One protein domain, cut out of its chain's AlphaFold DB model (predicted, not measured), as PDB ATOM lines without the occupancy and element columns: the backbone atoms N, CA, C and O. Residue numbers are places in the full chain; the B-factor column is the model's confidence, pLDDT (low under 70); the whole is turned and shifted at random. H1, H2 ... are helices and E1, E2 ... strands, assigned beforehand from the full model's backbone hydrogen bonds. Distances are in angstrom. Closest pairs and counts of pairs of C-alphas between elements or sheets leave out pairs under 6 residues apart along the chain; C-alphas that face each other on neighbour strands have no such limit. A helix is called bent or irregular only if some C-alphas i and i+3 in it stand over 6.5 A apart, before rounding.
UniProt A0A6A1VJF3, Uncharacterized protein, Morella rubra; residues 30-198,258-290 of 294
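What this domain is: This is residues 30 to 198 and 258 to 290 of the 294 residues of an uncharacterized protein of Morella rubra (UniProt A0A6A1VJF3). A small hairpin of two strands, E1 and E2, with short H8 next to it, sits at one end of a helical body whose short helices are crossed and strung on long links. H1, H4 and H7 gather at the other end, H6 lies in the middle, and long H9 runs from there outward, its residues 258 to 269 sticking out. The printed part has 202 residues, mostly helix, with nine named helices and two named strands in the order H1 to H8, E1, E2, H9; the sheet E1 - E2 is antiparallel. It is compact, with a radius of gyration of the C-alphas of 19.2 A and spans of 62 by 53 by 32 A.

How they stand to each other: E1, residues 185 to 187, and E2, residues 193 to 195, form a hairpin at 143 degrees, with N 186 and O 194 2.8 A apart and N 194 and O 186 2.9 A apart, within hydrogen-bond range. H8, residues 177 to 182, and E2 are near each other, with 7 pairs of C-alphas within 10 A. H2, residues 59 to 64, is close to H8 but not clearly touching, the closest C-alphas being those of Ser 60 and Ala 177, 5.8 A. H3, residues 67 to 73, is close to H5, residues 109 to 119, but not clearly touching, with the C-alphas of Pro 69 and Leu 118 closest at 6.6 A. H5 is likewise close to H6, residues 126 to 139, but not clearly touching, the C-alphas of Met 110 and Ile 129 being closest at 6.8 A. H6 touches H9, residues 258 to 288, with residues 127 to 128 alone; the closest C-alphas are those of Tyr 128 and Met 273, 6.3 A, and the helices are only just about perpendicular at 71 degrees. H4, residues 87 to 96, touches H7, residues 147 to 156, about perpendicular at 84 degrees, with the C-alphas of Val 90 and Gly 147 closest at 6.4 A. H1, residues 35 to 45, touches H4 at a steep tilt of 47 degrees, opposite ways, with the C-alphas of Phe 41 and Ala 95 closest at 5.1 A. Every O i to N i+4 pair is within hydrogen-bond range in the helices but H2, with 0 of 2, where 2 of 3 O i to N i+3 pairs are.

Where its parts are: H1 begins at C-alpha 35, (-33.225, -16.035, 43.920). H6 is 20.5 A long and H9 44.1 A, ending at C-alpha 288, (-26.371, -5.461, 31.301). H2 is irregular: C-alphas 60 and 63 are 8.1 A apart.

The domain as a whole: The two C-alphas farthest apart, those of Pro 35 and Ser 189, are 62.4 A apart. Residues 199 to 257 are cut out, with 43.8 A between C-alphas 198 and 258. The links H1 to H2, H3 to H4, H4 to H5 and H7 to H8 are long. The mean pLDDT of the printed part is 76.7, and 36 residues are under 70, among them 98 to 112.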
ATOM      1  N   TYR A  30     -28.330 -16.912  36.034       77.50
ATOM      2  CA  TYR A  30     -27.482 -15.738  35.810       77.50
ATOM      3  C   TYR A  30     -28.247 -14.484  35.351       77.50
ATOM      4  O   TYR A  30     -27.687 -13.390  35.412       77.50
ATOM      5  N   PHE A  31     -29.507 -14.587  34.908       82.38
ATOM      6  CA  PHE A  31     -30.323 -13.412  34.578       82.38
ATOM      7  C   PHE A  31     -30.838 -12.668  35.818       82.38
ATOM      8  O   PHE A  31     -31.178 -11.480  35.736       82.38
ATOM      9  N   PHE A  32     -30.879 -13.329  36.975       85.31
ATOM     10  CA  PHE A  32     -31.425 -12.770  38.205       85.31
ATOM     11  C   PHE A  32     -30.316 -12.345  39.161       85.31
ATOM     12  O   PHE A  32     -29.271 -12.975  39.279       85.31
ATOM     13  N   ARG A  33     -30.534 -11.226  39.857       80.94
ATOM     14  CA  ARG A  33     -29.576 -10.695  40.837       80.94
ATOM     15  C   ARG A  33     -29.409 -11.638  42.021       80.94
ATOM     16  O   ARG A  33     -28.317 -11.737  42.569       80.94
ATOM     17  N   ASN A  34     -30.506 -12.255  42.428       84.38
ATOM     18  CA  ASN A  34     -30.612 -13.206  43.517       84.38
ATOM     19  C   ASN A  34     -31.852 -14.100  43.266       84.38
ATOM     20  O   ASN A  34     -32.637 -13.814  42.353       84.38
ATOM     21  N   PRO A  35     -32.057 -15.164  44.062       84.88
ATOM     22  CA  PRO A  35     -33.225 -16.035  43.920       84.88
ATOM     23  C   PRO A  35     -34.569 -15.311  44.100       84.88
ATOM     24  O   PRO A  35     -35.543 -15.655  43.439       84.88
ATOM     25  N   GLU A  36     -34.619 -14.264  44.929       85.44
ATOM     26  CA  GLU A  36     -35.830 -13.459  45.148       85.44
ATOM     27  C   GLU A  36     -36.277 -12.750  43.861       85.44
ATOM     28  O   GLU A  36     -37.466 -12.700  43.557       85.44
ATOM     29  N   CYS A  37     -35.338 -12.245  43.053       83.12
ATOM     30  CA  CYS A  37     -35.635 -11.669  41.742       83.12
ATOM     31  C   CYS A  37     -36.211 -12.711  40.775       83.12
ATOM     32  O   CYS A  37     -37.080 -12.368  39.971       83.12
ATOM     33  N   ALA A  38     -35.750 -13.963  40.844       85.69
ATOM     34  CA  ALA A  38     -36.290 -15.052  40.032       85.69
ATOM     35  C   ALA A  38     -37.733 -15.368  40.446       85.69
ATOM     36  O   ALA A  38     -38.632 -15.407  39.606       85.69
ATOM     37  N   GLU A  39     -37.981 -15.502  41.749       85.88
ATOM     38  CA  GLU A  39     -39.323 -15.713  42.292       85.88
ATOM     39  C   GLU A  39     -40.269 -14.561  41.916       85.88
ATOM     40  O   GLU A  39     -41.342 -14.789  41.349       85.88
ATOM     41  N   LYS A  40     -39.830 -13.316  42.132       86.56
ATOM     42  CA  LYS A  40     -40.541 -12.095  41.731       86.56
ATOM     43  C   LYS A  40     -40.853 -12.106  40.237       86.56
ATOM     44  O   LYS A  40     -41.973 -11.797  39.837       86.56
ATOM     45  N   PHE A  41     -39.904 -12.495  39.387       88.25
ATOM     46  CA  PHE A  41     -40.142 -12.586  37.951       88.25
ATOM     47  C   PHE A  41     -41.269 -13.563  37.616       88.25
ATOM     48  O   PHE A  41     -42.216 -13.177  36.929       88.25
ATOM     49  N   TYR A  42     -41.199 -14.805  38.095       88.75
ATOM     50  CA  TYR A  42     -42.190 -15.820  37.734       88.75
ATOM     51  C   TYR A  42     -43.574 -15.515  38.299       88.75
ATOM     52  O   TYR A  42     -44.560 -15.673  37.571       88.75
ATOM     53  N   ASN A  43     -43.642 -15.019  39.535       86.19
ATOM     54  CA  ASN A  43     -44.896 -14.721  40.219       86.19
ATOM     55  C   ASN A  43     -45.560 -13.449  39.688       86.19
ATOM     56  O   ASN A  43     -46.766 -13.445  39.431       86.19
ATOM     57  N   ASP A  44     -44.775 -12.389  39.478       83.44
ATOM     58  CA  ASP A  44     -45.328 -11.058  39.262       83.44
ATOM     59  C   ASP A  44     -45.120 -10.517  37.854       83.44
ATOM     60  O   ASP A  44     -46.010  -9.825  37.372       83.44
ATOM     61  N   PHE A  45     -43.998 -10.790  37.178       87.25
ATOM     62  CA  PHE A  45     -43.632 -10.077  35.940       87.25
ATOM     63  C   PHE A  45     -43.748 -10.911  34.664       87.25
ATOM     64  O   PHE A  45     -44.009 -10.344  33.602       87.25
ATOM     65  N   SER A  46     -43.616 -12.236  34.743       88.19
ATOM     66  CA  SER A  46     -43.537 -13.157  33.597       88.19
ATOM     67  C   SER A  46     -44.695 -12.990  32.605       88.19
ATOM     68  O   SER A  46     -44.496 -13.030  31.389       88.19
ATOM     69  N   LYS A  47     -45.897 -12.719  33.129       86.88
ATOM     70  CA  LYS A  47     -47.142 -12.546  32.366       86.88
ATOM     71  C   LYS A  47     -47.588 -11.086  32.226       86.88
ATOM     72  O   LYS A  47     -48.588 -10.835  31.554       86.88
ATOM     73  N   ARG A  48     -46.888 -10.109  32.823       88.44
ATOM     74  CA  ARG A  48     -47.290  -8.690  32.730       88.44
ATOM     75  C   ARG A  48     -47.134  -8.176  31.306       88.44
ATOM     76  O   ARG A  48     -46.134  -8.435  30.629       88.44
ATOM     77  N   LYS A  49     -48.113  -7.407  30.839       89.06
ATOM     78  CA  LYS A  49     -48.029  -6.750  29.534       89.06
ATOM     79  C   LYS A  49     -46.964  -5.655  29.583       89.06
ATOM     80  O   LYS A  49     -46.943  -4.848  30.509       89.06
ATOM     81  N   VAL A  50     -46.105  -5.622  28.568       87.50
ATOM     82  CA  VAL A  50     -45.163  -4.522  28.348       87.50
ATOM     83  C   VAL A  50     -45.810  -3.536  27.389       87.50
ATOM     84  O   VAL A  50     -46.300  -3.913  26.327       87.50
ATOM     85  N   MET A  51     -45.842  -2.269  27.782       86.75
ATOM     86  CA  MET A  51     -46.275  -1.183  26.919       86.75
ATOM     87  C   MET A  51     -45.189  -0.936  25.883       86.75
ATOM     88  O   MET A  51     -44.060  -0.579  26.227       86.75
ATOM     89  N   LEU A  52     -45.548  -1.107  24.613       82.44
ATOM     90  CA  LEU A  52     -44.617  -0.913  23.507       82.44
ATOM     91  C   LEU A  52     -44.143   0.548  23.462       82.44
ATOM     92  O   LEU A  52     -42.949   0.821  23.399       82.44
ATOM     93  N   GLY A  53     -45.077   1.483  23.630       78.12
ATOM     94  CA  GLY A  53     -44.853   2.921  23.519       78.12
ATOM     95  C   GLY A  53     -45.565   3.478  22.291       78.12
ATOM     96  O   GLY A  53     -46.378   2.794  21.676       78.12
ATOM     97  N   ARG A  54     -45.284   4.737  21.951       78.50
ATOM     98  CA  ARG A  54     -45.775   5.382  20.728       78.50
ATOM     99  C   ARG A  54     -44.641   6.148  20.073       78.50
ATOM    100  O   ARG A  54     -43.814   6.722  20.779       78.50
ATOM    101  N   LYS A  55     -44.616   6.175  18.740       80.69
ATOM    102  CA  LYS A  55     -43.699   7.052  17.998       80.69
ATOM    103  C   LYS A  55     -44.377   8.375  17.705       80.69
ATOM    104  O   LYS A  55     -45.577   8.414  17.454       80.69
ATOM    105  N   VAL A  56     -43.602   9.445  17.702       81.25
ATOM    106  CA  VAL A  56     -44.086  10.768  17.325       81.25
ATOM    107  C   VAL A  56     -43.808  10.968  15.842       81.25
ATOM    108  O   VAL A  56     -42.664  10.855  15.408       81.25
ATOM    109  N   ASN A  57     -44.845  11.251  15.057       82.44
ATOM    110  CA  ASN A  57     -44.675  11.582  13.649       82.44
ATOM    111  C   ASN A  57     -44.439  13.094  13.514       82.44
ATOM    112  O   ASN A  57     -45.386  13.878  13.419       82.44
ATOM    113  N   VAL A  58     -43.161  13.482  13.543       82.69
ATOM    114  CA  VAL A  58     -42.721  14.887  13.511       82.69
ATOM    115  C   VAL A  58     -43.164  15.594  12.232       82.69
ATOM    116  O   VAL A  58     -43.614  16.732  12.303       82.69
ATOM    117  N   GLU A  59     -43.121  14.911  11.084       83.56
ATOM    118  CA  GLU A  59     -43.559  15.470   9.798       83.56
ATOM    119  C   GLU A  59     -45.046  15.834   9.820       83.56
ATOM    120  O   GLU A  59     -45.430  16.931   9.424       83.56
ATOM    121  N   SER A  60     -45.893  14.948  10.350       79.94
ATOM    122  CA  SER A  60     -47.338  15.189  10.445       79.94
ATOM    123  C   SER A  60     -47.724  16.280  11.452       79.94
ATOM    124  O   SER A  60     -48.850  16.776  11.418       79.94
ATOM    125  N   LEU A  61     -46.810  16.637  12.357       80.06
ATOM    126  CA  LEU A  61     -47.017  17.581  13.457       80.06
ATOM    127  C   LEU A  61     -46.082  18.796  13.362       80.06
ATOM    128  O   LEU A  61     -45.841  19.473  14.365       80.06
ATOM    129  N   SER A  62     -45.573  19.091  12.164       79.44
ATOM    130  CA  SER A  62     -44.645  20.199  11.917       79.44
ATOM    131  C   SER A  62     -45.180  21.546  12.411       79.44
ATOM    132  O   SER A  62     -44.415  22.354  12.928       79.44
ATOM    133  N   ASP A  63     -46.498  21.756  12.318       75.12
ATOM    134  CA  ASP A  63     -47.189  22.986  12.732       75.12
ATOM    135  C   ASP A  63     -46.997  23.328  14.221       75.12
ATOM    136  O   ASP A  63     -47.155  24.478  14.621       75.12
ATOM    137  N   PHE A  64     -46.690  22.331  15.052       76.38
ATOM    138  CA  PHE A  64     -46.578  22.478  16.504       76.38
ATOM    139  C   PHE A  64     -45.133  22.639  16.988       76.38
ATOM    140  O   PHE A  64     -44.906  22.713  18.194       76.38
ATOM    141  N   GLU A  65     -44.149  22.626  16.078       78.38
ATOM    142  CA  GLU A  65     -42.717  22.657  16.411       78.38
ATOM    143  C   GLU A  65     -42.324  21.630  17.495       78.38
ATOM    144  O   GLU A  65     -41.420  21.870  18.296       78.38
ATOM    145  N   ILE A  66     -42.982  20.465  17.551       78.44
ATOM    146  CA  ILE A  66     -42.818  19.512  18.666       78.44
ATOM    147  C   ILE A  66     -41.386  19.015  18.850       78.44
ATOM    148  O   ILE A  66     -41.010  18.581  19.931       78.44
ATOM    149  N   GLU A  67     -40.569  19.084  17.805       82.50
ATOM    150  CA  GLU A  67     -39.163  18.718  17.861       82.50
ATOM    151  C   GLU A  67     -38.347  19.695  18.725       82.50
ATOM    152  O   GLU A  67     -37.432  19.286  19.444       82.50
ATOM    153  N   ARG A  68     -38.694  20.987  18.709       83.38
ATOM    154  CA  ARG A  68     -37.926  22.056  19.358       83.38
ATOM    155  C   ARG A  68     -37.787  21.852  20.874       83.38
ATOM    156  O   ARG A  68     -36.648  21.920  21.351       83.38
ATOM    157  N   PRO A  69     -38.857  21.565  21.645       77.00
ATOM    158  CA  PRO A  69     -38.727  21.235  23.060       77.00
ATOM    159  C   PRO A  69     -37.783  20.052  23.303       77.00
ATOM    160  O   PRO A  69     -36.891  20.156  24.138       77.00
ATOM    161  N   PHE A  70     -37.886  18.964  22.533       81.88
ATOM    162  CA  PHE A  70     -37.031  17.782  22.707       81.88
ATOM    163  C   PHE A  70     -35.561  18.091  22.418       81.88
ATOM    164  O   PHE A  70     -34.679  17.659  23.158       81.88
ATOM    165  N   VAL A  71     -35.274  18.883  21.385       85.38
ATOM    166  CA  VAL A  71     -33.903  19.296  21.049       85.38
ATOM    167  C   VAL A  71     -33.297  20.161  22.149       85.38
ATOM    168  O   VAL A  71     -32.160  19.912  22.549       85.38
ATOM    169  N   LYS A  72     -34.051  21.120  22.705       81.25
ATOM    170  CA  LYS A  72     -33.583  21.961  23.823       81.25
ATOM    171  C   LYS A  72     -33.248  21.152  25.078       81.25
ATOM    172  O   LYS A  72     -32.338  21.515  25.828       81.25
ATOM    173  N   GLN A  73     -33.948  20.042  25.280       76.69
ATOM    174  CA  GLN A  73     -33.698  19.108  26.376       76.69
ATOM    175  C   GLN A  73     -32.548  18.124  26.091       76.69
ATOM    176  O   GLN A  73     -32.066  17.465  27.009       76.69
ATOM    177  N   GLY A  74     -32.065  18.035  24.845       82.00
ATOM    178  CA  GLY A  74     -31.088  17.023  24.423       82.00
ATOM    179  C   GLY A  74     -31.707  15.642  24.177       82.00
ATOM    180  O   GLY A  74     -31.005  14.635  24.191       82.00
ATOM    181  N   TRP A  75     -33.020  15.577  23.952       83.50
ATOM    182  CA  TRP A  75     -33.813  14.347  23.832       83.50
ATOM    183  C   TRP A  75     -34.283  14.053  22.411       83.50
ATOM    184  O   TRP A  75     -35.236  13.302  22.218       83.50
ATOM    185  N   ARG A  76     -33.606  14.604  21.399       83.31
ATOM    186  CA  ARG A  76     -33.897  14.326  19.983       83.31
ATOM    187  C   ARG A  76     -34.023  12.821  19.704       83.31
ATOM    188  O   ARG A  76     -34.941  12.406  19.010       83.31
ATOM    189  N   ASN A  77     -33.159  12.007  20.309       82.62
ATOM    190  CA  ASN A  77     -33.141  10.552  20.122       82.62
ATOM    191  C   ASN A  77     -34.402   9.841  20.655       82.62
ATOM    192  O   ASN A  77     -34.679   8.718  20.249       82.62
ATOM    193  N   LEU A  78     -35.185  10.473  21.538       81.50
ATOM    194  CA  LEU A  78     -36.445   9.902  22.029       81.50
ATOM    195  C   LEU A  78     -37.582  10.000  21.005       81.50
ATOM    196  O   LEU A  78     -38.570   9.282  21.127       81.50
ATOM    197  N   LEU A  79     -37.449  10.858  19.989       79.81
ATOM    198  CA  LEU A  79     -38.429  10.954  18.905       79.81
ATOM    199  C   LEU A  79     -38.329   9.760  17.942       79.81
ATOM    200  O   LEU A  79     -39.325   9.397  17.314       79.81
ATOM    201  N   ASP A  80     -37.166   9.103  17.878       79.25
ATOM    202  CA  ASP A  80     -36.928   7.950  17.013       79.25
ATOM    203  C   ASP A  80     -36.218   6.796  17.736       79.25
ATOM    204  O   ASP A  80     -35.023   6.559  17.593       79.25
ATOM    205  N   MET A  81     -36.992   6.035  18.511       80.56
ATOM    206  CA  MET A  81     -36.512   4.853  19.243       80.56
ATOM    207  C   MET A  81     -36.758   3.529  18.495       80.56
ATOM    208  O   MET A  81     -36.760   2.463  19.109       80.56
ATOM    209  N   GLY A  82     -36.977   3.555  17.177       81.25
ATOM    210  CA  GLY A  82     -37.303   2.351  16.396       81.25
ATOM    211  C   GLY A  82     -38.732   1.826  16.616       81.25
ATOM    212  O   GLY A  82     -39.601   2.550  17.097       81.25
ATOM    213  N   THR A  83     -39.000   0.587  16.187       83.12
ATOM    214  CA  THR A  83     -40.352  -0.023  16.153       83.12
ATOM    215  C   THR A  83     -40.430  -1.389  16.827       83.12
ATOM    216  O   THR A  83     -41.472  -2.038  16.788       83.12
ATOM    217  N   GLU A  84     -39.330  -1.857  17.401       86.38
ATOM    218  CA  GLU A  84     -39.224  -3.199  17.960       86.38
ATOM    219  C   GLU A  84     -39.062  -3.096  19.466       86.38
ATOM    220  O   GLU A  84     -38.307  -2.258  19.959       86.38
ATOM    221  N   VAL A  85     -39.768  -3.959  20.183       85.81
ATOM    222  CA  VAL A  85     -39.702  -4.084  21.631       85.81
ATOM    223  C   VAL A  85     -39.436  -5.538  21.968       85.81
ATOM    224  O   VAL A  85     -39.938  -6.437  21.297       85.81
ATOM    225  N   PHE A  86     -38.655  -5.786  23.017       86.56
ATOM    226  CA  PHE A  86     -38.376  -7.141  23.492       86.56
ATOM    227  C   PHE A  86     -38.926  -7.306  24.917       86.56
ATOM    228  O   PHE A  86     -38.187  -7.131  25.892       86.56
ATOM    229  N   PRO A  87     -40.235  -7.607  25.067       86.88
ATOM    230  CA  PRO A  87     -40.935  -7.597  26.350       86.88
ATOM    231  C   PRO A  87     -40.282  -8.442  27.436       86.88
ATOM    232  O   PRO A  87     -40.306  -8.064  28.605       86.88
ATOM    233  N   LYS A  88     -39.683  -9.576  27.068       88.00
ATOM    234  CA  LYS A  88     -38.979 -10.437  28.020       88.00
ATOM    235  C   LYS A  88     -37.892  -9.681  28.773       88.00
ATOM    236  O   LYS A  88     -37.863  -9.719  29.997       88.00
ATOM    237  N   TYR A  89     -37.025  -8.979  28.052       85.94
ATOM    238  CA  TYR A  89     -35.892  -8.265  28.638       85.94
ATOM    239  C   TYR A  89     -36.370  -7.090  29.489       85.94
ATOM    240  O   TYR A  89     -35.797  -6.818  30.539       85.94
ATOM    241  N   VAL A  90     -37.484  -6.462  29.100       84.88
ATOM    242  CA  VAL A  90     -38.152  -5.449  29.926       84.88
ATOM    243  C   VAL A  90     -38.657  -6.071  31.233       84.88
ATOM    244  O   VAL A  90     -38.346  -5.567  32.304       84.88
ATOM    245  N   ARG A  91     -39.365  -7.206  31.192       89.12
ATOM    246  CA  ARG A  91     -39.825  -7.906  32.407       89.12
ATOM    247  C   ARG A  91     -38.662  -8.342  33.301       89.12
ATOM    248  O   ARG A  91     -38.743  -8.171  34.514       89.12
ATOM    249  N   LEU A  92     -37.589  -8.873  32.708       85.19
ATOM    250  CA  LEU A  92     -36.368  -9.260  33.422       85.19
ATOM    251  C   LEU A  92     -35.736  -8.057  34.122       85.19
ATOM    252  O   LEU A  92     -35.350  -8.163  35.285       85.19
ATOM    253  N   PHE A  93     -35.675  -6.909  33.448       85.88
ATOM    254  CA  PHE A  93     -35.167  -5.677  34.035       85.88
ATOM    255  C   PHE A  93     -36.002  -5.250  35.255       85.88
ATOM    256  O   PHE A  93     -35.453  -5.073  36.339       85.88
ATOM    257  N   PHE A  94     -37.332  -5.189  35.126       84.50
ATOM    258  CA  PHE A  94     -38.227  -4.823  36.236       84.50
ATOM    259  C   PHE A  94     -38.170  -5.796  37.424       84.50
ATOM    260  O   PHE A  94     -38.235  -5.370  38.576       84.50
ATOM    261  N   ALA A  95     -38.006  -7.096  37.170       84.88
ATOM    262  CA  ALA A  95     -37.846  -8.084  38.235       84.88
ATOM    263  C   ALA A  95     -36.531  -7.914  39.019       84.88
ATOM    264  O   ALA A  95     -36.472  -8.250  40.201       84.88
ATOM    265  N   ASN A  96     -35.494  -7.363  38.381       81.62
ATOM    266  CA  ASN A  96     -34.194  -7.094  38.998       81.62
ATOM    267  C   ASN A  96     -34.113  -5.739  39.728       81.62
ATOM    268  O   ASN A  96     -33.155  -5.528  40.474       81.62
ATOM    269  N   MET A  97     -35.089  -4.844  39.538       79.75
ATOM    270  CA  MET A  97     -35.115  -3.541  40.211       79.75
ATOM    271  C   MET A  97     -35.531  -3.648  41.682       79.75
ATOM    272  O   MET A  97     -36.492  -4.350  42.032       79.75
ATOM    273  N   THR A  98     -34.850  -2.867  42.520       67.19
ATOM    274  CA  THR A  98     -35.246  -2.563  43.900       67.19
ATOM    275  C   THR A  98     -35.975  -1.223  43.930       67.19
ATOM    276  O   THR A  98     -35.428  -0.235  43.459       67.19
ATOM    277  N   VAL A  99     -37.207  -1.192  44.443       61.38
ATOM    278  CA  VAL A  99     -38.061   0.011  44.478       61.38
ATOM    279  C   VAL A  99     -38.252   0.459  45.927       61.38
ATOM    280  O   VAL A  99     -38.482  -0.393  46.788       61.38
ATOM    281  N   GLY A 100     -38.145   1.768  46.187       44.97
ATOM    282  CA  GLY A 100     -38.483   2.412  47.462       44.97
ATOM    283  C   GLY A 100     -39.679   3.373  47.306       44.97
ATOM    284  O   GLY A 100     -39.765   4.067  46.305       44.97
ATOM    285  N   TRP A 101     -40.586   3.359  48.292       44.56
ATOM    286  CA  TRP A 101     -41.921   4.012  48.434       44.56
ATOM    287  C   TRP A 101     -41.971   5.531  48.051       44.56
ATOM    288  O   TRP A 101     -40.943   6.189  48.186       44.56
ATOM    289  N   GLU A 102     -43.042   6.220  47.587       40.00
ATOM    290  CA  GLU A 102     -44.527   6.161  47.711       40.00
ATOM    291  C   GLU A 102     -45.275   6.307  46.365       40.00
ATOM    292  O   GLU A 102     -44.941   7.173  45.553       40.00
ATOM    293  N   ALA A 103     -46.358   5.544  46.174       41.56
ATOM    294  CA  ALA A 103     -47.286   5.689  45.050       41.56
ATOM    295  C   ALA A 103     -48.492   6.591  45.376       41.56
ATOM    296  O   ALA A 103     -49.150   6.430  46.402       41.56
ATOM    297  N   GLY A 104     -48.840   7.475  44.438       40.66
ATOM    298  CA  GLY A 104     -50.108   8.205  44.414       40.66
ATOM    299  C   GLY A 104     -50.708   8.188  43.008       40.66
ATOM    300  O   GLY A 104     -50.016   8.474  42.031       40.66
ATOM    301  N   GLU A 105     -51.985   7.819  42.902       42.56
ATOM    302  CA  GLU A 105     -52.774   7.868  41.668       42.56
ATOM    303  C   GLU A 105     -53.615   9.149  41.638       42.56
ATOM    304  O   GLU A 105     -54.646   9.227  42.293       42.56
ATOM    305  N   GLU A 106     -53.174  10.144  40.872       42.94
ATOM    306  CA  GLU A 106     -53.943  11.309  40.404       42.94
ATOM    307  C   GLU A 106     -53.134  11.980  39.279       42.94
ATOM    308  O   GLU A 106     -52.078  11.454  38.923       42.94
ATOM    309  N   VAL A 107     -53.587  13.101  38.689       49.97
ATOM    310  CA  VAL A 107     -52.687  13.934  37.861       49.97
ATOM    311  C   VAL A 107     -51.505  14.286  38.745       49.97
ATOM    312  O   VAL A 107     -51.618  15.082  39.679       49.97
ATOM    313  N   THR A 108     -50.393  13.603  38.516       62.72
ATOM    314  CA  THR A 108     -49.322  13.600  39.491       62.72
ATOM    315  C   THR A 108     -48.686  14.980  39.466       62.72
ATOM    316  O   THR A 108     -48.624  15.640  38.424       62.72
ATOM    317  N   PHE A 109     -48.156  15.432  40.601       62.69
ATOM    318  CA  PHE A 109     -47.288  16.614  40.630       62.69
ATOM    319  C   PHE A 109     -46.227  16.558  39.513       62.69
ATOM    320  O   PHE A 109     -45.869  17.583  38.938       62.69
ATOM    321  N   MET A 110     -45.789  15.348  39.154       67.94
ATOM    322  CA  MET A 110     -44.855  15.077  38.066       67.94
ATOM    323  C   MET A 110     -45.411  15.454  36.690       67.94
ATOM    324  O   MET A 110     -44.678  16.049  35.908       67.94
ATOM    325  N   ASP A 111     -46.683  15.182  36.397       68.56
ATOM    326  CA  ASP A 111     -47.320  15.567  35.130       68.56
ATOM    327  C   ASP A 111     -47.393  17.093  34.995       68.56
ATOM    328  O   ASP A 111     -46.974  17.660  33.982       68.56
ATOM    329  N   VAL A 112     -47.838  17.778  36.056       66.06
ATOM    330  CA  VAL A 112     -47.898  19.250  36.103       66.06
ATOM    331  C   VAL A 112     -46.495  19.853  36.001       66.06
ATOM    332  O   VAL A 112     -46.283  20.802  35.246       66.06
ATOM    333  N   PHE A 113     -45.517  19.274  36.698       71.44
ATOM    334  CA  PHE A 113     -44.119  19.698  36.663       71.44
ATOM    335  C   PHE A 113     -43.497  19.527  35.273       71.44
ATOM    336  O   PHE A 113     -42.825  20.435  34.781       71.44
ATOM    337  N   VAL A 114     -43.727  18.390  34.610       79.31
ATOM    338  CA  VAL A 114     -43.241  18.141  33.246       79.31
ATOM    339  C   VAL A 114     -43.845  19.154  32.281       79.31
ATOM    340  O   VAL A 114     -43.101  19.778  31.523       79.31
ATOM    341  N   ILE A 115     -45.162  19.374  32.338       73.56
ATOM    342  CA  ILE A 115     -45.847  20.357  31.490       73.56
ATOM    343  C   ILE A 115     -45.288  21.762  31.742       73.56
ATOM    344  O   ILE A 115     -44.897  22.442  30.795       73.56
ATOM    345  N   GLU A 116     -45.169  22.189  33.002       72.50
ATOM    346  CA  GLU A 116     -44.627  23.503  33.363       72.50
ATOM    347  C   GLU A 116     -43.204  23.700  32.815       72.50
ATOM    348  O   GLU A 116     -42.879  24.748  32.248       72.50
ATOM    349  N   ARG A 117     -42.342  22.689  32.955       77.12
ATOM    350  CA  ARG A 117     -40.949  22.749  32.498       77.12
ATOM    351  C   ARG A 117     -40.839  22.745  30.979       77.12
ATOM    352  O   ARG A 117     -40.003  23.480  30.452       77.12
ATOM    353  N   LEU A 118     -41.686  21.982  30.286       75.62
ATOM    354  CA  LEU A 118     -41.785  22.001  28.826       75.62
ATOM    355  C   LEU A 118     -42.257  23.369  28.318       75.62
ATOM    356  O   LEU A 118     -41.610  23.929  27.434       75.62
ATOM    357  N   LEU A 119     -43.306  23.944  28.918       72.88
ATOM    358  CA  LEU A 119     -43.838  25.264  28.553       72.88
ATOM    359  C   LEU A 119     -42.838  26.395  28.819       72.88
ATOM    360  O   LEU A 119     -42.716  27.316  28.018       72.88
ATOM    361  N   LYS A 120     -42.087  26.318  29.924       74.12
ATOM    362  CA  LYS A 120     -41.034  27.290  30.265       74.12
ATOM    363  C   LYS A 120     -39.706  27.024  29.545       74.12
ATOM    364  O   LYS A 120     -38.730  27.713  29.835       74.12
ATOM    365  N   GLU A 121     -39.644  26.010  28.676       73.62
ATOM    366  CA  GLU A 121     -38.430  25.532  28.000       73.62
ATOM    367  C   GLU A 121     -37.238  25.312  28.964       73.62
ATOM    368  O   GLU A 121     -36.069  25.456  28.599       73.62
ATOM    369  N   LYS A 122     -37.523  24.964  30.226       72.00
ATOM    370  CA  LYS A 122     -36.507  24.743  31.258       72.00
ATOM    371  C   LYS A 122     -36.100  23.285  31.283       72.00
ATOM    372  O   LYS A 122     -36.941  22.388  31.196       72.00
ATOM    373  N   LYS A 123     -34.804  23.038  31.479       74.44
ATOM    374  CA  LYS A 123     -34.317  21.673  31.647       74.44
ATOM    375  C   LYS A 123     -34.908  21.027  32.893       74.44
ATOM    376  O   LYS A 123     -35.017  21.667  33.942       74.44
ATOM    377  N   PHE A 124     -35.297  19.769  32.754       74.75
ATOM    378  CA  PHE A 124     -35.727  18.925  33.857       74.75
ATOM    379  C   PHE A 124     -35.184  17.520  33.659       74.75
ATOM    380  O   PHE A 124     -34.703  17.163  32.586       74.75
ATOM    381  N   ASN A 125     -35.223  16.728  34.720       73.25
ATOM    382  CA  ASN A 125     -34.534  15.459  34.721       73.25
ATOM    383  C   ASN A 125     -35.467  14.313  34.320       73.25
ATOM    384  O   ASN A 125     -36.070  13.659  35.167       73.25
ATOM    385  N   LEU A 126     -35.602  14.078  33.016       76.12
ATOM    386  CA  LEU A 126     -36.502  13.049  32.494       76.12
ATOM    387  C   LEU A 126     -36.254  11.648  33.074       76.12
ATOM    388  O   LEU A 126     -37.241  11.032  33.464       76.12
ATOM    389  N   PRO A 127     -35.011  11.144  33.225       77.00
ATOM    390  CA  PRO A 127     -34.813   9.824  33.812       77.00
ATOM    391  C   PRO A 127     -35.397   9.689  35.226       77.00
ATOM    392  O   PRO A 127     -35.854   8.614  35.576       77.00
ATOM    393  N   TYR A 128     -35.473  10.766  36.016       74.62
ATOM    394  CA  TYR A 128     -36.132  10.731  37.328       74.62
ATOM    395  C   TYR A 128     -37.653  10.607  37.215       74.62
ATOM    396  O   TYR A 128     -38.261   9.793  37.903       74.62
ATOM    397  N   ILE A 129     -38.268  11.340  36.280       78.06
ATOM    398  CA  ILE A 129     -39.694  11.164  35.963       78.06
ATOM    399  C   ILE A 129     -39.971   9.713  35.546       78.06
ATOM    400  O   ILE A 129     -40.952   9.102  35.967       78.06
ATOM    401  N   MET A 130     -39.076   9.144  34.736       80.19
ATOM    402  CA  MET A 130     -39.185   7.762  34.288       80.19
ATOM    403  C   MET A 130     -39.072   6.773  35.445       80.19
ATOM    404  O   MET A 130     -39.884   5.853  35.508       80.19
ATOM    405  N   LEU A 131     -38.132   6.992  36.366       79.12
ATOM    406  CA  LEU A 131     -37.969   6.180  37.568       79.12
ATOM    407  C   LEU A 131     -39.231   6.173  38.418       79.12
ATOM    408  O   LEU A 131     -39.776   5.100  38.648       79.12
ATOM    409  N   LYS A 132     -39.782   7.339  38.762       77.50
ATOM    410  CA  LYS A 132     -41.007   7.416  39.575       77.50
ATOM    411  C   LYS A 132     -42.188   6.689  38.929       77.50
ATOM    412  O   LYS A 132     -42.939   5.984  39.597       77.50
ATOM    413  N   HIS A 133     -42.313   6.770  37.606       78.56
ATOM    414  CA  HIS A 133     -43.337   6.015  36.883       78.56
ATOM    415  C   HIS A 133     -43.074   4.495  36.872       78.56
ATOM    416  O   HIS A 133     -44.007   3.692  36.893       78.56
ATOM    417  N   MET A 134     -41.807   4.076  36.824       80.69
ATOM    418  CA  MET A 134     -41.423   2.664  36.892       80.69
ATOM    419  C   MET A 134     -41.647   2.070  38.282       80.69
ATOM    420  O   MET A 134     -42.119   0.937  38.369       80.69
ATOM    421  N   GLU A 135     -41.358   2.827  39.339       77.88
ATOM    422  CA  GLU A 135     -41.648   2.460  40.728       77.88
ATOM    423  C   GLU A 135     -43.149   2.195  40.902       77.88
ATOM    424  O   GLU A 135     -43.546   1.085  41.262       77.88
ATOM    425  N   ALA A 136     -43.996   3.134  40.467       78.38
ATOM    426  CA  ALA A 136     -45.448   2.962  40.485       78.38
ATOM    427  C   ALA A 136     -45.921   1.728  39.682       78.38
ATOM    428  O   ALA A 136     -46.858   1.028  40.080       78.38
ATOM    429  N   ALA A 137     -45.281   1.415  38.549       81.75
ATOM    430  CA  ALA A 137     -45.617   0.243  37.733       81.75
ATOM    431  C   ALA A 137     -45.164  -1.093  38.356       81.75
ATOM    432  O   ALA A 137     -45.808  -2.126  38.135       81.75
ATOM    433  N   CYS A 138     -44.080  -1.098  39.138       80.38
ATOM    434  CA  CYS A 138     -43.662  -2.268  39.911       80.38
ATOM    435  C   CYS A 138     -44.748  -2.666  40.915       80.38
ATOM    436  O   CYS A 138     -45.126  -3.842  40.971       80.38
ATOM    437  N   GLU A 139     -45.290  -1.682  41.630       76.38
ATOM    438  CA  GLU A 139     -46.246  -1.872  42.722       76.38
ATOM    439  C   GLU A 139     -47.659  -2.207  42.229       76.38
ATOM    440  O   GLU A 139     -48.293  -3.148  42.703       76.38
ATOM    441  N   SER A 140     -48.150  -1.494  41.218       71.31
ATOM    442  CA  SER A 140     -49.585  -1.474  40.891       71.31
ATOM    443  C   SER A 140     -50.121  -2.676  40.087       71.31
ATOM    444  O   SER A 140     -51.250  -2.633  39.605       71.31
ATOM    445  N   LYS A 141     -49.352  -3.760  39.880       71.06
ATOM    446  CA  LYS A 141     -49.657  -4.857  38.913       71.06
ATOM    447  C   LYS A 141     -50.023  -4.377  37.492       71.06
ATOM    448  O   LYS A 141     -50.432  -5.184  36.654       71.06
ATOM    449  N   LYS A 142     -49.854  -3.084  37.204       77.56
ATOM    450  CA  LYS A 142     -50.152  -2.457  35.919       77.56
ATOM    451  C   LYS A 142     -49.121  -2.864  34.871       77.56
ATOM    452  O   LYS A 142     -48.124  -3.542  35.138       77.56
ATOM    453  N   ASN A 143     -49.400  -2.453  33.640       83.75
ATOM    454  CA  ASN A 143     -48.533  -2.711  32.500       83.75
ATOM    455  C   ASN A 143     -47.159  -2.055  32.700       83.75
ATOM    456  O   ASN A 143     -47.061  -0.946  33.222       83.75
ATOM    457  N   LEU A 144     -46.106  -2.721  32.229       86.38
ATOM    458  CA  LEU A 144     -44.734  -2.237  32.362       86.38
ATOM    459  C   LEU A 144     -44.447  -1.158  31.311       86.38
ATOM    460  O   LEU A 144     -44.620  -1.425  30.119       86.38
ATOM    461  N   PRO A 145     -44.023   0.050  31.706       86.81
ATOM    462  CA  PRO A 145     -43.803   1.150  30.776       86.81
ATOM    463  C   PRO A 145     -42.474   1.056  30.006       86.81
ATOM    464  O   PRO A 145     -41.598   0.252  30.314       86.81
ATOM    465  N   TYR A 146     -42.323   1.948  29.021       86.88
ATOM    466  CA  TYR A 146     -41.061   2.278  28.341       86.88
ATOM    467  C   TYR A 146     -40.389   1.160  27.523       86.88
ATOM    468  O   TYR A 146     -39.172   1.180  27.341       86.88
ATOM    469  N   GLY A 147     -41.157   0.217  26.962       85.62
ATOM    470  CA  GLY A 147     -40.608  -0.918  26.212       85.62
ATOM    471  C   GLY A 147     -39.646  -0.540  25.074       85.62
ATOM    472  O   GLY A 147     -38.573  -1.139  24.950       85.62
ATOM    473  N   LEU A 148     -39.981   0.487  24.282       86.81
ATOM    474  CA  LEU A 148     -39.102   1.017  23.228       86.81
ATOM    475  C   LEU A 148     -37.781   1.571  23.768       86.81
ATOM    476  O   LEU A 148     -36.720   1.264  23.225       86.81
ATOM    477  N   LEU A 149     -37.826   2.350  24.853       86.06
ATOM    478  CA  LEU A 149     -36.614   2.932  25.421       86.06
ATOM    479  C   LEU A 149     -35.676   1.838  25.931       86.06
ATOM    480  O   LEU A 149     -34.492   1.844  25.600       86.06
ATOM    481  N   PHE A 150     -36.198   0.883  26.699       85.25
ATOM    482  CA  PHE A 150     -35.386  -0.221  27.208       85.25
ATOM    483  C   PHE A 150     -34.763  -1.029  26.080       85.25
ATOM    484  O   PHE A 150     -33.595  -1.386  26.162       85.25
ATOM    485  N   THR A 151     -35.496  -1.234  24.988       84.56
ATOM    486  CA  THR A 151     -34.955  -1.913  23.810       84.56
ATOM    487  C   THR A 151     -33.765  -1.172  23.206       84.56
ATOM    488  O   THR A 151     -32.765  -1.804  22.864       84.56
ATOM    489  N   GLN A 152     -33.826   0.159  23.116       83.06
ATOM    490  CA  GLN A 152     -32.683   0.953  22.658       83.06
ATOM    491  C   GLN A 152     -31.499   0.873  23.620       83.06
ATOM    492  O   GLN A 152     -30.358   0.740  23.180       83.06
ATOM    493  N   ILE A 153     -31.766   0.875  24.926       82.69
ATOM    494  CA  ILE A 153     -30.730   0.698  25.945       82.69
ATOM    495  C   ILE A 153     -30.076  -0.688  25.789       82.69
ATOM    496  O   ILE A 153     -28.856  -0.767  25.693       82.69
ATOM    497  N   PHE A 154     -30.846  -1.774  25.656       82.25
ATOM    498  CA  PHE A 154     -30.308  -3.127  25.442       82.25
ATOM    499  C   PHE A 154     -29.396  -3.206  24.212       82.25
ATOM    500  O   PHE A 154     -28.295  -3.748  24.299       82.25
ATOM    501  N   ARG A 155     -29.806  -2.602  23.091       80.94
ATOM    502  CA  ARG A 155     -28.990  -2.542  21.867       80.94
ATOM    503  C   ARG A 155     -27.693  -1.776  22.066       80.94
ATOM    504  O   ARG A 155     -26.649  -2.235  21.621       80.94
ATOM    505  N   TYR A 156     -27.759  -0.632  22.742       81.56
ATOM    506  CA  TYR A 156     -26.588   0.198  23.010       81.56
ATOM    507  C   TYR A 156     -25.514  -0.561  23.801       81.56
ATOM    508  O   TYR A 156     -24.330  -0.438  23.503       81.56
ATOM    509  N   PHE A 157     -25.923  -1.384  24.770       77.12
ATOM    510  CA  PHE A 157     -25.004  -2.218  25.551       77.12
ATOM    511  C   PHE A 157     -24.654  -3.558  24.883       77.12
ATOM    512  O   PHE A 157     -23.951  -4.362  25.488       77.12
ATOM    513  N   GLY A 158     -25.112  -3.806  23.652       75.19
ATOM    514  CA  GLY A 158     -24.792  -5.026  22.911       75.19
ATOM    515  C   GLY A 158     -25.479  -6.282  23.447       75.19
ATOM    516  O   GLY A 158     -24.999  -7.382  23.204       75.19
ATOM    517  N   VAL A 159     -26.594  -6.156  24.169       79.75
ATOM    518  CA  VAL A 159     -27.345  -7.326  24.644       79.75
ATOM    519  C   VAL A 159     -27.826  -8.140  23.442       79.75
ATOM    520  O   VAL A 159     -28.506  -7.612  22.559       79.75
ATOM    521  N   ALA A 160     -27.515  -9.437  23.420       79.38
ATOM    522  CA  ALA A 160     -28.009 -10.356  22.403       79.38
ATOM    523  C   ALA A 160     -29.534 -10.548  22.544       79.38
ATOM    524  O   ALA A 160     -30.020 -11.292  23.402       79.38
ATOM    525  N   LEU A 161     -30.300  -9.838  21.710       80.75
ATOM    526  CA  LEU A 161     -31.762  -9.855  21.710       80.75
ATOM    527  C   LEU A 161     -32.297 -10.975  20.809       80.75
ATOM    528  O   LEU A 161     -32.151 -10.932  19.585       80.75
ATOM    529  N   SER A 162     -32.956 -11.964  21.411       77.00
ATOM    530  CA  SER A 162     -33.584 -13.077  20.695       77.00
ATOM    531  C   SER A 162     -34.690 -12.590  19.755       77.00
ATOM    532  O   SER A 162     -35.651 -11.943  20.175       77.00
ATOM    533  N   SER A 163     -34.605 -12.951  18.472       67.38
ATOM    534  CA  SER A 163     -35.638 -12.643  17.473       67.38
ATOM    535  C   SER A 163     -36.979 -13.330  17.750       67.38
ATOM    536  O   SER A 163     -38.004 -12.871  17.254       67.38
ATOM    537  N   ARG A 164     -36.989 -14.398  18.560       68.56
ATOM    538  CA  ARG A 164     -38.185 -15.185  18.894       68.56
ATOM    539  C   ARG A 164     -39.134 -14.469  19.861       68.56
ATOM    540  O   ARG A 164     -40.302 -14.826  19.936       68.56
ATOM    541  N   GLU A 165     -38.641 -13.477  20.599       69.50
ATOM    542  CA  GLU A 165     -39.360 -12.807  21.695       69.50
ATOM    543  C   GLU A 165     -39.578 -11.313  21.402       69.50
ATOM    544  O   GLU A 165     -39.596 -10.475  22.308       69.50
ATOM    545  N   ARG A 166     -39.687 -10.981  20.111       78.88
ATOM    546  CA  ARG A 166     -39.864  -9.622  19.603       78.88
ATOM    547  C   ARG A 166     -41.344  -9.307  19.403       78.88
ATOM    548  O   ARG A 166     -42.025 -10.012  18.664       78.88
ATOM    549  N   ASP A 167     -41.762  -8.165  19.936       79.31
ATOM    550  CA  ASP A 167     -43.013  -7.503  19.578       79.31
ATOM    551  C   ASP A 167     -42.703  -6.290  18.687       79.31
ATOM    552  O   ASP A 167     -41.718  -5.576  18.894       79.31
ATOM    553  N   THR A 168     -43.541  -6.034  17.684       76.94
ATOM    554  CA  THR A 168     -43.371  -4.906  16.755       76.94
ATOM    555  C   THR A 168     -44.551  -3.957  16.833       76.94
ATOM    556  O   THR A 168     -45.700  -4.403  16.802       76.94
ATOM    557  N   LEU A 169     -44.277  -2.652  16.874       64.81
ATOM    558  CA  LEU A 169     -45.333  -1.647  16.831       64.81
ATOM    559  C   LEU A 169     -46.109  -1.728  15.512       64.81
ATOM    560  O   LEU A 169     -45.529  -1.871  14.432       64.81
ATOM    561  N   THR A 170     -47.430  -1.586  15.603       65.06
ATOM    562  CA  THR A 170     -48.321  -1.514  14.431       65.06
ATOM    563  C   THR A 170     -48.576  -0.047  14.052       65.06
ATOM    564  O   THR A 170     -48.443   0.847  14.885       65.06
ATOM    565  N   LYS A 171     -48.983   0.242  12.803       53.72
ATOM    566  CA  LYS A 171     -49.225   1.618  12.300       53.72
ATOM    567  C   LYS A 171     -50.126   2.493  13.195       53.72
ATOM    568  O   LYS A 171     -49.964   3.705  13.190       53.72
ATOM    569  N   CYS A 172     -51.031   1.905  13.979       48.09
ATOM    570  CA  CYS A 172     -51.957   2.626  14.865       48.09
ATOM    571  C   CYS A 172     -51.321   3.223  16.137       48.09
ATOM    572  O   CYS A 172     -52.035   3.822  16.940       48.09
ATOM    573  N   GLU A 173     -50.014   3.061  16.347       63.69
ATOM    574  CA  GLU A 173     -49.313   3.499  17.563       63.69
ATOM    575  C   GLU A 173     -48.459   4.761  17.346       63.69
ATOM    576  O   GLU A 173     -47.565   5.062  18.139       63.69
ATOM    577  N   GLN A 174     -48.732   5.523  16.281       71.81
ATOM    578  CA  GLN A 174     -48.122   6.835  16.062       71.81
ATOM    579  C   GLN A 174     -48.967   7.949  16.684       71.81
ATOM    580  O   GLN A 174     -50.194   7.941  16.611       71.81
ATOM    581  N   PHE A 175     -48.296   8.912  17.310       74.50
ATOM    582  CA  PHE A 175     -48.875  10.199  17.652       74.50
ATOM    583  C   PHE A 175     -48.720  11.110  16.436       74.50
ATOM    584  O   PHE A 175     -47.621  11.587  16.143       74.50
ATOM    585  N   ASP A 176     -49.812  11.263  15.699       79.62
ATOM    586  CA  ASP A 176     -49.888  11.995  14.441       79.62
ATOM    587  C   ASP A 176     -51.125  12.914  14.417       79.62
ATOM    588  O   ASP A 176     -51.922  12.967  15.362       79.62
ATOM    589  N   ALA A 177     -51.312  13.637  13.314       80.75
ATOM    590  CA  ALA A 177     -52.473  14.503  13.104       80.75
ATOM    591  C   ALA A 177     -53.835  13.775  13.230       80.75
ATOM    592  O   ALA A 177     -54.856  14.392  13.555       80.75
ATOM    593  N   THR A 178     -53.881  12.454  13.016       82.88
ATOM    594  CA  THR A 178     -55.115  11.672  13.173       82.88
ATOM    595  C   THR A 178     -55.483  11.505  14.645       82.88
ATOM    596  O   THR A 178     -56.665  11.557  14.991       82.88
ATOM    597  N   VAL A 179     -54.487  11.388  15.534       82.56
ATOM    598  CA  VAL A 179     -54.706  11.366  16.988       82.56
ATOM    599  C   VAL A 179     -55.293  12.690  17.465       82.56
ATOM    600  O   VAL A 179     -56.250  12.671  18.235       82.56
ATOM    601  N   LEU A 180     -54.810  13.825  16.951       79.81
ATOM    602  CA  LEU A 180     -55.395  15.137  17.251       79.81
ATOM    603  C   LEU A 180     -56.859  15.225  16.808       79.81
ATOM    604  O   LEU A 180     -57.708  15.715  17.551       79.81
ATOM    605  N   THR A 181     -57.178  14.669  15.639       83.88
ATOM    606  CA  THR A 181     -58.561  14.615  15.144       83.88
ATOM    607  C   THR A 181     -59.462  13.784  16.061       83.88
ATOM    608  O   THR A 181     -60.574  14.197  16.386       83.88
ATOM    609  N   ARG A 182     -58.962  12.645  16.556       82.06
ATOM    610  CA  ARG A 182     -59.662  11.809  17.547       82.06
ATOM    611  C   ARG A 182     -59.798  12.482  18.913       82.06
ATOM    612  O   ARG A 182     -60.768  12.217  19.609       82.06
ATOM    613  N   MET A 183     -58.863  13.358  19.281       79.31
ATOM    614  CA  MET A 183     -58.937  14.199  20.483       79.31
ATOM    615  C   MET A 183     -59.904  15.383  20.330       79.31
ATOM    616  O   MET A 183     -59.998  16.210  21.232       79.31
ATOM    617  N   GLY A 184     -60.614  15.482  19.202       81.25
ATOM    618  CA  GLY A 184     -61.578  16.544  18.965       81.25
ATOM    619  C   GLY A 184     -60.939  17.839  18.485       81.25
ATOM    620  O   GLY A 184     -61.490  18.895  18.743       81.25
ATOM    621  N   TYR A 185     -59.805  17.799  17.785       84.00
ATOM    622  CA  TYR A 185     -59.263  18.965  17.081       84.00
ATOM    623  C   TYR A 185     -59.556  18.869  15.583       84.00
ATOM    624  O   TYR A 185     -59.606  17.783  15.012       84.00
ATOM    625  N   ARG A 186     -59.741  20.006  14.916       84.69
ATOM    626  CA  ARG A 186     -59.858  20.077  13.454       84.69
ATOM    627  C   ARG A 186     -58.889  21.103  12.894       84.69
ATOM    628  O   ARG A 186     -58.538  22.070  13.570       84.69
ATOM    629  N   ARG A 187     -58.486  20.901  11.644       82.94
ATOM    630  CA  ARG A 187     -57.666  21.864  10.911       82.94
ATOM    631  C   ARG A 187     -58.575  22.855  10.188       82.94
ATOM    632  O   ARG A 187     -59.470  22.448   9.454       82.94
ATOM    633  N   THR A 188     -58.351  24.145  10.407       79.88
ATOM    634  CA  THR A 188     -59.047  25.236   9.708       79.88
ATOM    635  C   THR A 188     -58.429  25.456   8.324       79.88
ATOM    636  O   THR A 188     -57.266  25.118   8.101       79.88
ATOM    637  N   SER A 189     -59.156  26.103   7.407       79.75
ATOM    638  CA  SER A 189     -58.656  26.532   6.085       79.75
ATOM    639  C   SER A 189     -57.372  27.378   6.140       79.75
ATOM    640  O   SER A 189     -56.597  27.387   5.192       79.75
ATOM    641  N   ARG A 190     -57.102  28.035   7.276       78.38
ATOM    642  CA  ARG A 190     -55.862  28.782   7.565       78.38
ATOM    643  C   ARG A 190     -54.708  27.917   8.098       78.38
ATOM    644  O   ARG A 190     -53.754  28.450   8.651       78.38
ATOM    645  N   ASN A 191     -54.799  26.594   7.969       73.56
ATOM    646  CA  ASN A 191     -53.785  25.635   8.419       73.56
ATOM    647  C   ASN A 191     -53.515  25.651   9.941       73.56
ATOM    648  O   ASN A 191     -52.445  25.255  10.389       73.56
ATOM    649  N   THR A 192     -54.483  26.100  10.743       78.19
ATOM    650  CA  THR A 192     -54.395  26.165  12.213       78.19
ATOM    651  C   THR A 192     -55.263  25.083  12.848       78.19
ATOM    652  O   THR A 192     -56.382  24.847  12.390       78.19
ATOM    653  N   TRP A 193     -54.774  24.444  13.911       80.19
ATOM    654  CA  TRP A 193     -55.533  23.459  14.681       80.19
ATOM    655  C   TRP A 193     -56.408  24.138  15.736       80.19
ATOM    656  O   TRP A 193     -55.908  24.910  16.551       80.19
ATOM    657  N   VAL A 194     -57.709  23.842  15.730       81.25
ATOM    658  CA  VAL A 194     -58.683  24.382  16.693       81.25
ATOM    659  C   VAL A 194     -59.514  23.259  17.321       81.25
ATOM    660  O   VAL A 194     -59.820  22.282  16.629       81.25
ATOM    661  N   PRO A 195     -59.907  23.371  18.604       83.38
ATOM    662  CA  PRO A 195     -60.861  22.450  19.204       83.38
ATOM    663  C   PRO A 195     -62.166  22.425  18.407       83.38
ATOM    664  O   PRO A 195     -62.701  23.461  17.996       83.38
ATOM    665  N   LYS A 196     -62.693  21.227  18.195       79.88
ATOM    666  CA  LYS A 196     -64.000  20.984  17.612       79.88
ATOM    667  C   LYS A 196     -65.024  21.326  18.691       79.88
ATOM    668  O   LYS A 196     -65.354  20.480  19.510       79.88
ATOM    669  N   ARG A 197     -65.439  22.600  18.743       72.00
ATOM    670  CA  ARG A 197     -66.566  23.042  19.583       72.00
ATOM    671  C   ARG A 197     -67.728  22.075  19.341       72.00
ATOM    672  O   ARG A 197     -68.022  21.800  18.179       72.00
ATOM    673  N   GLN A 198     -68.270  21.497  20.414       53.47
ATOM    674  CA  GLN A 198     -69.337  20.500  20.314       53.47
ATOM    675  C   GLN A 198     -70.643  21.097  19.795       53.47
ATOM    676  O   GLN A 198     -71.375  20.365  19.152       53.47
ATOM    677  N   MET A 258     -40.139  31.529  52.972       69.62
ATOM    678  CA  MET A 258     -40.876  30.695  52.019       69.62
ATOM    679  C   MET A 258     -40.044  30.426  50.759       69.62
ATOM    680  O   MET A 258     -39.969  29.285  50.305       69.62
ATOM    681  N   HIS A 259     -39.392  31.454  50.213       55.03
ATOM    682  CA  HIS A 259     -38.537  31.325  49.037       55.03
ATOM    683  C   HIS A 259     -37.311  30.442  49.311       55.03
ATOM    684  O   HIS A 259     -36.971  29.577  48.506       55.03
ATOM    685  N   GLU A 260     -36.680  30.606  50.470       70.50
ATOM    686  CA  GLU A 260     -35.569  29.779  50.933       70.50
ATOM    687  C   GLU A 260     -35.998  28.332  51.161       70.50
ATOM    688  O   GLU A 260     -35.310  27.425  50.702       70.50
ATOM    689  N   ALA A 261     -37.152  28.092  51.792       67.88
ATOM    690  CA  ALA A 261     -37.691  26.748  51.986       67.88
ATOM    691  C   ALA A 261     -38.007  26.068  50.648       67.88
ATOM    692  O   ALA A 261     -37.682  24.897  50.459       67.88
ATOM    693  N   GLN A 262     -38.573  26.806  49.692       54.94
ATOM    694  CA  GLN A 262     -38.853  26.291  48.356       54.94
ATOM    695  C   GLN A 262     -37.558  26.001  47.582       54.94
ATOM    696  O   GLN A 262     -37.441  24.945  46.964       54.94
ATOM    697  N   ASN A 263     -36.560  26.886  47.647       55.88
ATOM    698  CA  ASN A 263     -35.255  26.661  47.023       55.88
ATOM    699  C   ASN A 263     -34.513  25.487  47.668       55.88
ATOM    700  O   ASN A 263     -33.932  24.673  46.954       55.88
ATOM    701  N   LYS A 264     -34.581  25.360  48.994       72.62
ATOM    702  CA  LYS A 264     -34.023  24.235  49.744       72.62
ATOM    703  C   LYS A 264     -34.700  22.926  49.347       72.62
ATOM    704  O   LYS A 264     -33.998  21.983  49.008       72.62
ATOM    705  N   PHE A 265     -36.030  22.889  49.277       65.38
ATOM    706  CA  PHE A 265     -36.775  21.722  48.804       65.38
ATOM    707  C   PHE A 265     -36.403  21.351  47.364       65.38
ATOM    708  O   PHE A 265     -36.200  20.180  47.058       65.38
ATOM    709  N   ILE A 266     -36.257  22.339  46.475       60.41
ATOM    710  CA  ILE A 266     -35.802  22.118  45.095       60.41
ATOM    711  C   ILE A 266     -34.378  21.554  45.078       60.41
ATOM    712  O   ILE A 266     -34.086  20.661  44.286       60.41
ATOM    713  N   GLN A 267     -33.494  22.055  45.941       65.56
ATOM    714  CA  GLN A 267     -32.103  21.623  46.017       65.56
ATOM    715  C   GLN A 267     -31.972  20.211  46.604       65.56
ATOM    716  O   GLN A 267     -31.231  19.403  46.051       65.56
ATOM    717  N   GLU A 268     -32.730  19.887  47.651       69.75
ATOM    718  CA  GLU A 268     -32.825  18.544  48.242       69.75
ATOM    719  C   GLU A 268     -33.473  17.546  47.275       69.75
ATOM    720  O   GLU A 268     -32.982  16.431  47.097       69.75
ATOM    721  N   SER A 269     -34.523  17.965  46.565       61.06
ATOM    722  CA  SER A 269     -35.111  17.172  45.485       61.06
ATOM    723  C   SER A 269     -34.090  16.931  44.375       61.06
ATOM    724  O   SER A 269     -34.028  15.835  43.829       61.06
ATOM    725  N   PHE A 270     -33.250  17.922  44.051       60.22
ATOM    726  CA  PHE A 270     -32.211  17.776  43.036       60.22
ATOM    727  C   PHE A 270     -31.101  16.811  43.461       60.22
ATOM    728  O   PHE A 270     -30.657  16.013  42.638       60.22
ATOM    729  N   THR A 271     -30.653  16.849  44.717       70.50
ATOM    730  CA  THR A 271     -29.629  15.920  45.218       70.50
ATOM    731  C   THR A 271     -30.164  14.499  45.342       70.50
ATOM    732  O   THR A 271     -29.504  13.577  44.865       70.50
ATOM    733  N   SER A 272     -31.372  14.321  45.886       71.12
ATOM    734  CA  SER A 272     -32.063  13.024  45.924       71.12
ATOM    735  C   SER A 272     -32.193  12.425  44.519       71.12
ATOM    736  O   SER A 272     -31.784  11.295  44.252       71.12
ATOM    737  N   MET A 273     -32.627  13.251  43.567       68.62
ATOM    738  CA  MET A 273     -32.768  12.890  42.161       68.62
ATOM    739  C   MET A 273     -31.453  12.456  41.498       68.62
ATOM    740  O   MET A 273     -31.460  11.560  40.654       68.62
ATOM    741  N   GLN A 274     -30.325  13.092  41.828       70.44
ATOM    742  CA  GLN A 274     -29.020  12.682  41.300       70.44
ATOM    743  C   GLN A 274     -28.601  11.313  41.845       70.44
ATOM    744  O   GLN A 274     -28.043  10.508  41.095       70.44
ATOM    745  N   GLU A 275     -28.894  11.022  43.114       77.81
ATOM    746  CA  GLU A 275     -28.545   9.733  43.716       77.81
ATOM    747  C   GLU A 275     -29.411   8.595  43.164       77.81
ATOM    748  O   GLU A 275     -28.862   7.580  42.734       77.81
ATOM    749  N   GLU A 276     -30.731   8.787  43.051       72.19
ATOM    750  CA  GLU A 276     -31.631   7.792  42.441       72.19
ATOM    751  C   GLU A 276     -31.193   7.443  41.009       72.19
ATOM    752  O   GLU A 276     -31.182   6.280  40.600       72.19
ATOM    753  N   GLN A 277     -30.748   8.438  40.238       70.88
ATOM    754  CA  GLN A 277     -30.230   8.205  38.892       70.88
ATOM    755  C   GLN A 277     -28.909   7.468  38.875       70.88
ATOM    756  O   GLN A 277     -28.714   6.557  38.064       70.88
ATOM    757  N   ARG A 278     -27.984   7.868  39.744       78.56
ATOM    758  CA  ARG A 278     -26.696   7.200  39.877       78.56
ATOM    759  C   ARG A 278     -26.903   5.725  40.209       78.56
ATOM    760  O   ARG A 278     -26.256   4.878  39.590       78.56
ATOM    761  N   GLN A 279     -27.833   5.434  41.114       79.56
ATOM    762  CA  GLN A 279     -28.211   4.079  41.473       79.56
ATOM    763  C   GLN A 279     -28.858   3.338  40.298       79.56
ATOM    764  O   GLN A 279     -28.381   2.261  39.942       79.56
ATOM    765  N   PHE A 280     -29.836   3.935  39.609       79.00
ATOM    766  CA  PHE A 280     -30.450   3.339  38.419       79.00
ATOM    767  C   PHE A 280     -29.425   2.970  37.346       79.00
ATOM    768  O   PHE A 280     -29.438   1.857  36.824       79.00
ATOM    769  N   PHE A 281     -28.505   3.877  37.006       77.62
ATOM    770  CA  PHE A 281     -27.492   3.589  35.994       77.62
ATOM    771  C   PHE A 281     -26.484   2.536  36.466       77.62
ATOM    772  O   PHE A 281     -25.980   1.772  35.641       77.62
ATOM    773  N   ALA A 282     -26.189   2.464  37.766       81.50
ATOM    774  CA  ALA A 282     -25.366   1.398  38.329       81.50
ATOM    775  C   ALA A 282     -26.074   0.036  38.245       81.50
ATOM    776  O   ALA A 282     -25.465  -0.943  37.810       81.50
ATOM    777  N   GLU A 283     -27.362  -0.018  38.584       80.62
ATOM    778  CA  GLU A 283     -28.196  -1.215  38.460       80.62
ATOM    779  C   GLU A 283     -28.334  -1.644  37.000       80.62
ATOM    780  O   GLU A 283     -28.114  -2.812  36.689       80.62
ATOM    781  N   MET A 284     -28.577  -0.695  36.093       82.25
ATOM    782  CA  MET A 284     -28.625  -0.935  34.654       82.25
ATOM    783  C   MET A 284     -27.310  -1.535  34.161       82.25
ATOM    784  O   MET A 284     -27.324  -2.600  33.558       82.25
ATOM    785  N   ARG A 285     -26.158  -0.916  34.457       82.56
ATOM    786  CA  ARG A 285     -24.852  -1.468  34.051       82.56
ATOM    787  C   ARG A 285     -24.624  -2.868  34.614       82.56
ATOM    788  O   ARG A 285     -24.143  -3.738  33.896       82.56
ATOM    789  N   THR A 286     -24.986  -3.086  35.875       84.25
ATOM    790  CA  THR A 286     -24.853  -4.389  36.536       84.25
ATOM    791  C   THR A 286     -25.746  -5.442  35.884       84.25
ATOM    792  O   THR A 286     -25.311  -6.573  35.688       84.25
ATOM    793  N   PHE A 287     -26.978  -5.080  35.524       84.12
ATOM    794  CA  PHE A 287     -27.903  -5.948  34.803       84.12
ATOM    795  C   PHE A 287     -27.376  -6.278  33.403       84.12
ATOM    796  O   PHE A 287     -27.317  -7.449  33.039       84.12
ATOM    797  N   MET A 288     -26.920  -5.273  32.649       83.31
ATOM    798  CA  MET A 288     -26.371  -5.461  31.301       83.31
ATOM    799  C   MET A 288     -25.141  -6.367  31.281       83.31
ATOM    800  O   MET A 288     -25.000  -7.175  30.370       83.31
ATOM    801  N   ALA A 289     -24.276  -6.283  32.297       85.06
ATOM    802  CA  ALA A 289     -23.061  -7.095  32.395       85.06
ATOM    803  C   ALA A 289     -23.322  -8.612  32.502       85.06
ATOM    804  O   ALA A 289     -22.386  -9.401  32.397       85.06
ATOM    805  N   ARG A 290     -24.574  -9.028  32.724       82.44
ATOM    806  CA  ARG A 290     -24.975 -10.442  32.811       82.44
ATOM    807  C   ARG A 290     -25.348 -11.049  31.464       82.44
ATOM    808  O   ARG A 290     -25.512 -12.263  31.375       82.44
TER     809      ARG A 290